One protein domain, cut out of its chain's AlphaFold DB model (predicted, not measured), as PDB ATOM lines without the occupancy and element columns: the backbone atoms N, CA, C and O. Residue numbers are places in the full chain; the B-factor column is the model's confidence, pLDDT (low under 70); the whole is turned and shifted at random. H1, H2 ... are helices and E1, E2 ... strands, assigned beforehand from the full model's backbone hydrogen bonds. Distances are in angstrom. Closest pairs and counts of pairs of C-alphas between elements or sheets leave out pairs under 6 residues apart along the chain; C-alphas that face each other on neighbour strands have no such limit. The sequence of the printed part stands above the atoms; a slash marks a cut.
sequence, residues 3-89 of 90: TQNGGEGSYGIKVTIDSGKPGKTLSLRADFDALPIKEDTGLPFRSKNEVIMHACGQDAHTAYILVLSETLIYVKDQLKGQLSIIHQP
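This is residues 3 to 89 of the 90 residues of an uncharacterized protein of Staphylococcus sp. MB371 (UniProt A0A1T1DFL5). A four-stranded sheet has one helix, H1, packed along one face and the other face bare, while the unnamed stretch of residues 32 to 57 extends the length at one end. The 87 printed residues hold E1, E2, E3, H1, E4; the mixed sheet runs E1 E2 E4 E3. The class is mixed, with under half of the residues in named elements; the whole is loose, radius of gyration of the C-alphas 16.1 A, spanning 49 by 30 by 15 A.

E1, residues 3 to 5, and E2, residues 13 to 18, form an antiparallel hairpin (N 4 to O 14, 2.8 A). E4, residues 82 to 88, is antiparallel to E2 (N 15 to O 85, 2.8 A) and parallel to E3, residues 25 to 31 (N 28 to O 84, 2.9 A). H1, residues 58 to 74, is on the sheet, giving two layers, at a height of 9.2 A, along the strands; the closest C-alphas of H1 and E3 are His 61 and Ala 30, 5.4 A. E3, H1, E4 form a strand-helix-strand unit, parallel strands joined through a helix, with a right-handed crossover. In H1, 12 of 13 O i to N i+4 pairs are within hydrogen-bond range.

E1 starts at C-alpha 3 (15.405, -33.173, -21.859). Lengths are E1 6.9 A, E2 16.2 A, E3 19.7 A, H1 25.0 A, E4 18.6 A. E4 ends at C-alpha 88 (23.420, -42.201, -15.834).

The farthest C-alphas, Pro 22 and Gly 42, are 50.1 A apart. The link E3 to H1 is long. The printed part has no cut, and no printed residue is under 70 in pLDDT.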
ATOM      1  N   THR A   3      14.315 -32.870 -22.797       93.69
ATOM      2  CA  THR A   3      15.405 -33.173 -21.859       93.69
ATOM      3  C   THR A   3      14.956 -32.867 -20.438       93.69
ATOM      4  O   THR A   3      14.314 -31.847 -20.193       93.69
ATOM      5  N   GLN A   4      15.280 -33.758 -19.508       94.94
ATOM      6  CA  GLN A   4      14.976 -33.645 -18.086       94.94
ATOM      7  C   GLN A   4      16.236 -33.975 -17.287       94.94
ATOM      8  O   GLN A   4      16.886 -34.988 -17.550       94.94
ATOM      9  N   ASN A   5      16.558 -33.140 -16.304       92.31
ATOM     10  CA  ASN A   5      17.612 -33.428 -15.333       92.31
ATOM     11  C   ASN A   5      17.021 -34.214 -14.154       92.31
ATOM     12  O   ASN A   5      15.829 -34.102 -13.867       92.31
ATOM     13  N   GLY A   6      17.854 -34.977 -13.449       85.81
ATOM     14  CA  GLY A   6      17.451 -35.870 -12.358       85.81
ATOM     15  C   GLY A   6      16.950 -35.187 -11.079       85.81
ATOM     16  O   GLY A   6      16.712 -35.882 -10.095       85.81
ATOM     17  N   GLY A   7      16.788 -33.862 -11.076       83.88
ATOM     18  CA  GLY A   7      16.375 -33.074  -9.915       83.88
ATOM     19  C   GLY A   7      17.549 -32.496  -9.120       83.88
ATOM     20  O   GLY A   7      18.707 -32.590  -9.522       83.88
ATOM     21  N   GLU A   8      17.231 -31.847  -8.003       83.19
ATOM     22  CA  GLU A   8      18.210 -31.158  -7.160       83.19
ATOM     23  C   GLU A   8      19.241 -32.147  -6.589       83.19
ATOM     24  O   GLU A   8      18.887 -33.191  -6.044       83.19
ATOM     25  N   GLY A   9      20.532 -31.851  -6.771       83.50
ATOM     26  CA  GLY A   9      21.634 -32.724  -6.347       83.50
ATOM     27  C   GLY A   9      21.897 -33.949  -7.236       83.50
ATOM     28  O   GLY A   9      22.823 -34.704  -6.947       83.50
ATOM     29  N   SER A  10      21.137 -34.148  -8.319       90.75
ATOM     30  CA  SER A  10      21.352 -35.236  -9.278       90.75
ATOM     31  C   SER A  10      21.957 -34.727 -10.582       90.75
ATOM     32  O   SER A  10      21.517 -33.725 -11.144       90.75
ATOM     33  N   TYR A  11      22.929 -35.471 -11.105       95.12
ATOM     34  CA  TYR A  11      23.548 -35.197 -12.403       95.12
ATOM     35  C   TYR A  11      22.951 -36.032 -13.541       95.12
ATOM     36  O   TYR A  11      23.404 -35.933 -14.678       95.12
ATOM     37  N   GLY A  12      21.943 -36.865 -13.263       96.88
ATOM     38  CA  GLY A  12      21.339 -37.710 -14.290       96.88
ATOM     39  C   GLY A  12      20.581 -36.910 -15.339       96.88
ATOM     40  O   GLY A  12      19.929 -35.914 -15.025       96.88
ATOM     41  N   ILE A  13      20.638 -37.370 -16.588       97.81
ATOM     42  CA  ILE A  13      19.945 -36.739 -17.713       97.81
ATOM     43  C   ILE A  13      19.074 -37.787 -18.397       97.81
ATOM     44  O   ILE A  13      19.539 -38.861 -18.778       97.81
ATOM     45  N   LYS A  14      17.798 -37.458 -18.589       97.62
ATOM     46  CA  LYS A  14      16.854 -38.243 -19.378       97.62
ATOM     47  C   LYS A  14      16.408 -37.437 -20.588       97.62
ATOM     48  O   LYS A  14      15.909 -36.322 -20.452       97.62
ATOM     49  N   VAL A  15      16.524 -38.029 -21.768       98.00
ATOM     50  CA  VAL A  15      16.018 -37.470 -23.020       98.00
ATOM     51  C   VAL A  15      14.903 -38.355 -23.558       98.00
ATOM     52  O   VAL A  15      15.095 -39.547 -23.776       98.00
ATOM     53  N   THR A  16      13.747 -37.762 -23.840       98.06
ATOM     54  CA  THR A  16      12.627 -38.448 -24.489       98.06
ATOM     55  C   THR A  16      12.537 -38.060 -25.966       98.06
ATOM     56  O   THR A  16      12.424 -36.878 -26.322       98.06
ATOM     57  N   ILE A  17      12.521 -39.071 -26.835       97.81
ATOM     58  CA  ILE A  17      12.189 -38.962 -28.260       97.81
ATOM     59  C   ILE A  17      10.838 -39.654 -28.469       97.81
ATOM     60  O   ILE A  17      10.758 -40.876 -28.557       97.81
ATOM     61  N   ASP A  18       9.762 -38.870 -28.526       97.50
ATOM     62  CA  ASP A  18       8.399 -39.379 -28.724       97.50
ATOM     63  C   ASP A  18       7.988 -39.302 -30.193       97.50
ATOM     64  O   ASP A  18       7.827 -38.191 -30.700       97.50
ATOM     65  N   SER A  19       7.789 -40.449 -30.854       97.44
ATOM     66  CA  SER A  19       7.370 -40.539 -32.265       97.44
ATOM     67  C   SER A  19       6.008 -39.891 -32.567       97.44
ATOM     68  O   SER A  19       5.705 -39.653 -33.733       97.44
ATOM     69  N   GLY A  20       5.180 -39.611 -31.554       97.44
ATOM     70  CA  GLY A  20       3.797 -39.151 -31.713       97.44
ATOM     71  C   GLY A  20       2.828 -40.259 -32.144       97.44
ATOM     72  O   GLY A  20       1.648 -39.995 -32.368       97.44
ATOM     73  N   LYS A  21       3.309 -41.503 -32.271       98.19
ATOM     74  CA  LYS A  21       2.527 -42.679 -32.668       98.19
ATOM     75  C   LYS A  21       2.426 -43.649 -31.489       98.19
ATOM     76  O   LYS A  21       3.425 -43.843 -30.791       98.19
ATOM     77  N   PRO A  22       1.278 -44.319 -31.282       98.19
ATOM     78  CA  PRO A  22       1.139 -45.302 -30.214       98.19
ATOM     79  C   PRO A  22       2.145 -46.447 -30.393       98.19
ATOM     80  O   PRO A  22       2.379 -46.926 -31.506       98.19
ATOM     81  N   GLY A  23       2.742 -46.891 -29.290       97.75
ATOM     82  CA  GLY A  23       3.752 -47.944 -29.292       97.75
ATOM     83  C   GLY A  23       4.404 -48.124 -27.925       97.75
ATOM     84  O   GLY A  23       4.014 -47.488 -26.949       97.75
ATOM     85  N   LYS A  24       5.397 -49.016 -27.859       98.19
ATOM     86  CA  LYS A  24       6.159 -49.289 -26.634       98.19
ATOM     87  C   LYS A  24       7.164 -48.173 -26.350       98.19
ATOM     88  O   LYS A  24       7.549 -47.431 -27.249       98.19
ATOM     89  N   THR A  25       7.641 -48.126 -25.113       98.19
ATOM     90  CA  THR A  25       8.805 -47.320 -24.746       98.19
ATOM     91  C   THR A  25      10.030 -48.219 -24.636       98.19
ATOM     92  O   THR A  25       9.977 -49.239 -23.949       98.19
ATOM     93  N   LEU A  26      11.122 -47.848 -25.304       98.25
ATOM     94  CA  LEU A  26      12.432 -48.488 -25.159       98.25
ATOM     95  C   LEU A  26      13.408 -47.505 -24.512       98.25
ATOM     96  O   LEU A  26      13.499 -46.352 -24.933       98.25
ATOM     97  N   SER A  27      14.156 -47.973 -23.517       98.12
ATOM     98  CA  SER A  27      15.212 -47.181 -22.889       98.12
ATOM     99  C   SER A  27      16.580 -47.580 -23.422       98.12
ATOM    100  O   SER A  27      16.895 -48.766 -23.491       98.12
ATOM    101  N   LEU A  28      17.397 -46.585 -23.756       98.38
ATOM    102  CA  LEU A  28      18.812 -46.746 -24.086       98.38
ATOM    103  C   LEU A  28      19.623 -46.034 -23.007       98.38
ATOM    104  O   LEU A  28      19.244 -44.943 -22.587       98.38
ATOM    105  N   ARG A  29      20.709 -46.645 -22.530       98.50
ATOM    106  CA  ARG A  29      21.460 -46.145 -21.372       98.50
ATOM    107  C   ARG A  29      22.947 -46.051 -21.679       98.50
ATOM    108  O   ARG A  29      23.519 -47.002 -22.202       98.50
ATOM    109  N   ALA A  30      23.553 -44.943 -21.271       98.56
ATOM    110  CA  ALA A  30      24.994 -44.759 -21.166       98.56
ATOM    111  C   ALA A  30      25.316 -44.189 -19.783       98.56
ATOM    112  O   ALA A  30      24.621 -43.297 -19.304       98.56
ATOM    113  N   ASP A  31      26.338 -44.713 -19.128       98.00
ATOM    114  CA  ASP A  31      26.996 -44.040 -18.011       98.00
ATOM    115  C   ASP A  31      27.987 -42.990 -18.512       98.00
ATOM    116  O   ASP A  31      28.446 -43.057 -19.654       98.00
ATOM    117  N   PHE A  32      28.300 -42.020 -17.655       97.56
ATOM    118  CA  PHE A  32      29.227 -40.934 -17.983       97.56
ATOM    119  C   PHE A  32      30.201 -40.576 -16.853       97.56
ATOM    120  O   PHE A  32      30.919 -39.582 -16.964       97.56
ATOM    121  N   ASP A  33      30.233 -41.335 -15.757       97.06
ATOM    122  CA  ASP A  33      31.205 -41.129 -14.687       97.06
ATOM    123  C   ASP A  33      32.638 -41.491 -15.110       97.06
ATOM    124  O   ASP A  33      32.900 -41.939 -16.225       97.06
ATOM    125  N   ALA A  34      33.592 -41.187 -14.239       97.81
ATOM    126  CA  ALA A  34      35.005 -41.498 -14.403       97.81
ATOM    127  C   ALA A  34      35.527 -42.125 -13.107       97.81
ATOM    128  O   ALA A  34      34.883 -42.048 -12.060       97.81
ATOM    129  N   LEU A  35      36.723 -42.710 -13.157       97.94
ATOM    130  CA  LEU A  35      37.336 -43.364 -12.004       97.94
ATOM    131  C   LEU A  35      38.472 -42.520 -11.405       97.94
ATOM    132  O   LEU A  35      39.159 -41.815 -12.153       97.94
ATOM    133  N   PRO A  36      38.725 -42.629 -10.083       97.69
ATOM    134  CA  PRO A  36      39.846 -41.981  -9.403       97.69
ATOM    135  C   PRO A  36      41.174 -42.702  -9.694       97.69
ATOM    136  O   PRO A  36      41.793 -43.304  -8.816       97.69
ATOM    137  N   ILE A  37      41.582 -42.695 -10.962       97.62
ATOM    138  CA  ILE A  37      42.776 -43.356 -11.486       97.62
ATOM    139  C   ILE A  37      43.611 -42.323 -12.244       97.62
ATOM    140  O   ILE A  37      43.100 -41.578 -13.080       97.62
ATOM    141  N   LYS A  38      44.921 -42.292 -11.979       98.00
ATOM    142  CA  LYS A  38      45.862 -41.496 -12.774       98.00
ATOM    143  C   LYS A  38      46.016 -42.124 -14.158       98.00
ATOM    144  O   LYS A  38      46.444 -43.268 -14.270       98.00
ATOM    145  N   GLU A  39      45.710 -41.355 -15.194       98.38
ATOM    146  CA  GLU A  39      45.915 -41.795 -16.569       98.38
ATOM    147  C   GLU A  39      47.407 -41.855 -16.932       98.38
ATOM    148  O   GLU A  39      48.139 -40.884 -16.733       98.38
ATOM    149  N   ASP A  40      47.836 -42.985 -17.502       97.69
ATOM    150  CA  ASP A  40      49.213 -43.237 -17.964       97.69
ATOM    151  C   ASP A  40      49.239 -43.812 -19.393       97.69
ATOM    152  O   ASP A  40      50.018 -44.691 -19.747       97.69
ATOM    153  N   THR A  41      48.314 -43.353 -20.238       98.12
ATOM    154  CA  THR A  41      48.163 -43.850 -21.616       98.12
ATOM    155  C   THR A  41      49.147 -43.211 -22.597       98.12
ATOM    156  O   THR A  41      49.350 -43.724 -23.695       98.12
ATOM    157  N   GLY A  42      49.713 -42.049 -22.252       97.75
ATOM    158  CA  GLY A  42      50.531 -41.236 -23.159       97.75
ATOM    159  C   GLY A  42      49.759 -40.597 -24.324       97.75
ATOM    160  O   GLY A  42      50.367 -39.933 -25.165       97.75
ATOM    161  N   LEU A  43      48.432 -40.749 -24.380       98.44
ATOM    162  CA  LEU A  43      47.612 -40.271 -25.493       98.44
ATOM    163  C   LEU A  43      47.526 -38.734 -25.527       98.44
ATOM    164  O   LEU A  43      47.570 -38.079 -24.477       98.44
ATOM    165  N   PRO A  44      47.369 -38.121 -26.720       98.44
ATOM    166  CA  PRO A  44      47.257 -36.666 -26.851       98.44
ATOM    167  C   PRO A  44      45.958 -36.108 -26.250       98.44
ATOM    168  O   PRO A  44      45.896 -34.924 -25.929       98.44
ATOM    169  N   PHE A  45      44.937 -36.952 -26.080       98.06
ATOM    170  CA  PHE A  45      43.638 -36.611 -25.494       98.06
ATOM    171  C   PHE A  45      43.461 -37.127 -24.061       98.06
ATOM    172  O   PHE A  45      42.339 -37.132 -23.559       98.06
ATOM    173  N   ARG A  46      44.551 -37.553 -23.406       98.12
ATOM    174  CA  ARG A  46      44.517 -37.974 -22.003       98.12
ATOM    175  C   ARG A  46      43.837 -36.931 -21.114       98.12
ATOM    176  O   ARG A  46      43.874 -35.727 -21.396       98.12
ATOM    177  N   SER A  47      43.283 -37.396 -20.007       98.38
ATOM    178  CA  SER A  47      42.664 -36.592 -18.971       98.38
ATOM    179  C   SER A  47      43.551 -35.419 -18.561       98.38
ATOM    180  O   SER A  47      44.761 -35.544 -18.352       98.38
ATOM    181  N   LYS A  48      42.911 -34.254 -18.443       98.25
ATOM    182  CA  LYS A  48      43.510 -33.030 -17.896       98.25
ATOM    183  C   LYS A  48      43.268 -32.892 -16.391       98.25
ATOM    184  O   LYS A  48      43.854 -32.010 -15.773       98.25
ATOM    185  N   ASN A  49      42.406 -33.735 -15.820       97.81
ATOM    186  CA  ASN A  49      42.138 -33.780 -14.390       97.81
ATOM    187  C   ASN A  49      43.087 -34.793 -13.752       97.81
ATOM    188  O   ASN A  49      43.037 -35.984 -14.070       97.81
ATOM    189  N   GLU A  50      43.964 -34.328 -12.864       95.19
ATOM    190  CA  GLU A  50      44.895 -35.219 -12.177       95.19
ATOM    191  C   GLU A  50      44.134 -36.283 -11.371       95.19
ATOM    192  O   GLU A  50      43.161 -35.981 -10.686       95.19
ATOM    193  N   VAL A  51      44.593 -37.538 -11.453       96.75
ATOM    194  CA  VAL A  51      44.014 -38.696 -10.738       96.75
ATOM    195  C   VAL A  51      42.569 -39.035 -11.153       96.75
ATOM    196  O   VAL A  51      41.914 -39.810 -10.472       96.75
ATOM    197  N   ILE A  52      42.065 -38.520 -12.281       97.94
ATOM    198  CA  ILE A  52      40.758 -38.902 -12.840       97.94
ATOM    199  C   ILE A  52      40.931 -39.393 -14.281       97.94
ATOM    200  O   ILE A  52      41.568 -38.712 -15.084       97.94
ATOM    201  N   MET A  53      40.321 -40.528 -14.636       98.31
ATOM    202  CA  MET A  53      40.342 -41.091 -15.994       98.31
ATOM    203  C   MET A  53      39.033 -41.827 -16.315       98.31
ATOM    204  O   MET A  53      38.507 -42.560 -15.476       98.31
ATOM    205  N   HIS A  54      38.552 -41.733 -17.558       98.25
ATOM    206  CA  HIS A  54      37.541 -42.658 -18.093       98.25
ATOM    207  C   HIS A  54      38.162 -44.023 -18.434       98.25
ATOM    208  O   HIS A  54      38.236 -44.437 -19.586       98.25
ATOM    209  N   ALA A  55      38.621 -44.753 -17.418       97.44
ATOM    210  CA  ALA A  55      39.305 -46.035 -17.611       97.44
ATOM    211  C   ALA A  55      38.367 -47.195 -18.021       97.44
ATOM    212  O   ALA A  55      38.846 -48.258 -18.407       97.44
ATOM    213  N   CYS A  56      37.045 -46.990 -17.966       97.81
ATOM    214  CA  CYS A  56      36.022 -47.967 -18.358       97.81
ATOM    215  C   CYS A  56      35.342 -47.657 -19.705       97.81
ATOM    216  O   CYS A  56      34.410 -48.363 -20.081       97.81
ATOM    217  N   GLY A  57      35.766 -46.606 -20.421       97.62
ATOM    218  CA  GLY A  57      35.176 -46.233 -21.714       97.62
ATOM    219  C   GLY A  57      33.808 -45.535 -21.631       97.62
ATOM    220  O   GLY A  57      33.063 -45.515 -22.610       97.62
ATOM    221  N   GLN A  58      33.448 -44.976 -20.471       98.38
ATOM    222  CA  GLN A  58      32.170 -44.272 -20.259       98.38
ATOM    223  C   GLN A  58      32.081 -42.956 -21.062       98.38
ATOM    224  O   GLN A  58      30.996 -42.510 -21.446       98.38
ATOM    225  N   ASP A  59      33.230 -42.385 -21.427       98.44
ATOM    226  CA  ASP A  59      33.356 -41.346 -22.449       98.44
ATOM    227  C   ASP A  59      32.890 -41.839 -23.827       98.44
ATOM    228  O   ASP A  59      32.078 -41.178 -24.477       98.44
ATOM    229  N   ALA A  60      33.327 -43.029 -24.254       98.56
ATOM    230  CA  ALA A  60      32.887 -43.638 -25.507       98.56
ATOM    231  C   ALA A  60      31.392 -43.986 -25.470       98.56
ATOM    232  O   ALA A  60      30.685 -43.723 -26.448       98.56
ATOM    233  N   HIS A  61      30.892 -44.511 -24.342       98.69
ATOM    234  CA  HIS A  61      29.463 -44.773 -24.146       98.69
ATOM    235  C   HIS A  61      28.625 -43.509 -24.355       98.69
ATOM    236  O   HIS A  61      27.645 -43.513 -25.105       98.69
ATOM    237  N   THR A  62      29.048 -42.413 -23.728       98.44
ATOM    238  CA  THR A  62      28.394 -41.110 -23.847       98.44
ATOM    239  C   THR A  62      28.485 -40.558 -25.269       98.44
ATOM    240  O   THR A  62      27.483 -40.098 -25.819       98.44
ATOM    241  N   ALA A  63      29.654 -40.636 -25.904       98.62
ATOM    242  CA  ALA A  63      29.851 -40.114 -27.251       98.62
ATOM    243  C   ALA A  63      28.938 -40.803 -28.276       98.62
ATOM    244  O   ALA A  63      28.223 -40.124 -29.020       98.62
ATOM    245  N   TYR A  64      28.904 -42.142 -28.299       98.56
ATOM    246  CA  TYR A  64      28.090 -42.844 -29.293       98.56
ATOM    247  C   TYR A  64      26.594 -42.642 -29.035       98.56
ATOM    248  O   TYR A  64      25.832 -42.511 -29.995       98.56
ATOM    249  N   ILE A  65      26.152 -42.600 -27.768       98.38
ATOM    250  CA  ILE A  65      24.723 -42.458 -27.484       98.38
ATOM    251  C   ILE A  65      24.222 -41.062 -27.860       98.38
ATOM    252  O   ILE A  65      23.081 -40.940 -28.303       98.38
ATOM    253  N   LEU A  66      25.056 -40.019 -27.751       98.19
ATOM    254  CA  LEU A  66      24.711 -38.670 -28.212       98.19
ATOM    255  C   LEU A  66      24.467 -38.662 -29.726       98.19
ATOM    256  O   LEU A  66      23.406 -38.224 -30.172       98.19
ATOM    257  N   VAL A  67      25.393 -39.237 -30.500       98.50
ATOM    258  CA  VAL A  67      25.276 -39.337 -31.966       98.50
ATOM    259  C   VAL A  67      24.075 -40.195 -32.374       98.50
ATOM    260  O   VAL A  67      23.314 -39.828 -33.272       98.50
ATOM    261  N   LEU A  68      23.853 -41.327 -31.699       98.25
ATOM    262  CA  LEU A  68      22.693 -42.180 -31.963       98.25
ATOM    263  C   LEU A  68      21.383 -41.447 -31.649       98.25
ATOM    264  O   LEU A  68      20.443 -41.513 -32.437       98.25
ATOM    265  N   SER A  69      21.319 -40.723 -30.532       97.44
ATOM    266  CA  SER A  69      20.131 -39.962 -30.127       97.44
ATOM    267  C   SER A  69      19.779 -38.877 -31.136       97.44
ATOM    268  O   SER A  69      18.609 -38.727 -31.481       97.44
ATOM    269  N   GLU A  70      20.782 -38.165 -31.654       97.00
ATOM    270  CA  GLU A  70      20.598 -37.210 -32.747       97.00
ATOM    271  C   GLU A  70      20.099 -37.916 -34.018       97.00
ATOM    272  O   GLU A  70      19.098 -37.515 -34.609       97.00
ATOM    273  N   THR A  71      20.727 -39.035 -34.388       97.69
ATOM    274  CA  THR A  71      20.348 -39.824 -35.571       97.69
ATOM    275  C   THR A  71      18.891 -40.295 -35.505       97.69
ATOM    276  O   THR A  71      18.153 -40.222 -36.489       97.69
ATOM    277  N   LEU A  72      18.440 -40.724 -34.324       97.25
ATOM    278  CA  LEU A  72      17.072 -41.182 -34.073       97.25
ATOM    279  C   LEU A  72      16.022 -40.075 -34.242       97.25
ATOM    280  O   LEU A  72      14.861 -40.380 -34.514       97.25
ATOM    281  N   ILE A  73      16.408 -38.801 -34.123       96.31
ATOM    282  CA  ILE A  73      15.517 -37.674 -34.421       96.31
ATOM    283  C   ILE A  73      15.247 -37.593 -35.927       96.31
ATOM    284  O   ILE A  73      14.096 -37.391 -36.313       96.31
ATOM    285  N   TYR A  74      16.253 -37.814 -36.778       96.75
ATOM    286  CA  TYR A  74      16.086 -37.754 -38.238       96.75
ATOM    287  C   TYR A  74      15.212 -38.885 -38.795       96.75
ATOM    288  O   TYR A  74      14.530 -38.701 -39.798       96.75
ATOM    289  N   VAL A  75      15.185 -40.046 -38.134       96.00
ATOM    290  CA  VAL A  75      14.349 -41.197 -38.536       96.00
ATOM    291  C   VAL A  75      13.093 -41.360 -37.680       96.00
ATOM    292  O   VAL A  75      12.410 -42.381 -37.762       96.00
ATOM    293  N   LYS A  76      12.757 -40.356 -36.866       95.56
ATOM    294  CA  LYS A  76      11.662 -40.388 -35.888       95.56
ATOM    295  C   LYS A  76      10.319 -40.823 -36.483       95.56
ATOM    296  O   LYS A  76       9.582 -41.569 -35.842       95.56
ATOM    297  N   ASP A  77      10.021 -40.406 -37.712       95.75
ATOM    298  CA  ASP A  77       8.768 -40.747 -38.393       95.75
ATOM    299  C   ASP A  77       8.653 -42.236 -38.748       95.75
ATOM    300  O   ASP A  77       7.551 -42.733 -38.989       95.75
ATOM    301  N   GLN A  78       9.758 -42.978 -38.740       97.00
ATOM    302  CA  GLN A  78       9.777 -44.425 -38.958       97.00
ATOM    303  C   GLN A  78       9.561 -45.212 -37.653       97.00
ATOM    304  O   GLN A  78       9.299 -46.415 -37.688       97.00
ATOM    305  N   LEU A  79       9.631 -44.543 -36.499       96.62
ATOM    306  CA  LEU A  79       9.481 -45.152 -35.180       96.62
ATOM    307  C   LEU A  79       8.008 -45.193 -34.737       96.62
ATOM    308  O   LEU A  79       7.163 -44.433 -35.215       96.62
ATOM    309  N   LYS A  80       7.698 -46.084 -33.788       98.19
ATOM    310  CA  LYS A  80       6.410 -46.145 -33.079       98.19
ATOM    311  C   LYS A  80       6.658 -46.205 -31.577       98.19
ATOM    312  O   LYS A  80       7.477 -47.007 -31.133       98.19
ATOM    313  N   GLY A  81       5.918 -45.418 -30.802       98.12
ATOM    314  CA  GLY A  81       6.124 -45.272 -29.363       98.12
ATOM    315  C   GLY A  81       7.214 -44.257 -29.024       98.12
ATOM    316  O   GLY A  81       7.345 -43.230 -29.697       98.12
ATOM    317  N   GLN A  82       7.978 -44.523 -27.966       98.31
ATOM    318  CA  GLN A  82       8.934 -43.569 -27.406       98.31
ATOM    319  C   GLN A  82      10.306 -44.204 -27.182       98.31
ATOM    320  O   GLN A  82      10.420 -45.382 -26.844       98.31
ATOM    321  N   LEU A  83      11.349 -43.393 -27.307       98.31
ATOM    322  CA  LEU A  83      12.686 -43.726 -26.832       98.31
ATOM    323  C   LEU A  83      13.026 -42.855 -25.625       98.31
ATOM    324  O   LEU A  83      12.801 -41.645 -25.647       98.31
ATOM    325  N   SER A  84      13.570 -43.480 -24.585       98.00
ATOM    326  CA  SER A  84      14.092 -42.812 -23.394       98.00
ATOM    327  C   SER A  84      15.598 -43.025 -23.325       98.00
ATOM    328  O   SER A  84      16.057 -44.106 -22.967       98.00
ATOM    329  N   ILE A  85      16.374 -42.002 -23.645       98.44
ATOM    330  CA  ILE A  85      17.830 -42.029 -23.527       98.44
ATOM    331  C   ILE A  85      18.202 -41.601 -22.112       98.44
ATOM    332  O   ILE A  85      17.761 -40.552 -21.645       98.44
ATOM    333  N   ILE A  86      18.971 -42.427 -21.416       98.25
ATOM    334  CA  ILE A  86      19.350 -42.235 -20.019       98.25
ATOM    335  C   ILE A  86      20.866 -42.079 -19.964       98.25
ATOM    336  O   ILE A  86      21.592 -43.042 -20.203       98.25
ATOM    337  N   HIS A  87      21.331 -40.880 -19.623       98.19
ATOM    338  CA  HIS A  87      22.717 -40.640 -19.234       98.19
ATOM    339  C   HIS A  87      22.798 -40.746 -17.713       98.19
ATOM    340  O   HIS A  87      22.265 -39.898 -16.987       98.19
ATOM    341  N   GLN A  88      23.390 -41.837 -17.240       97.56
ATOM    342  CA  GLN A  88      23.420 -42.201 -15.834       97.56
ATOM    343  C   GLN A  88      24.719 -41.705 -15.172       97.56
ATOM    344  O   GLN A  88      25.795 -41.994 -15.692       97.56
ATOM    345  N   PRO A  89      24.629 -40.984 -14.041       94.06
ATOM    346  CA  PRO A  89      25.785 -40.621 -13.219       94.06
ATOM    347  C   PRO A  89      26.271 -41.857 -12.413       94.06
ATOM    348  O   PRO A  89      25.651 -42.924 -12.547       94.06
TER     349      PRO A  89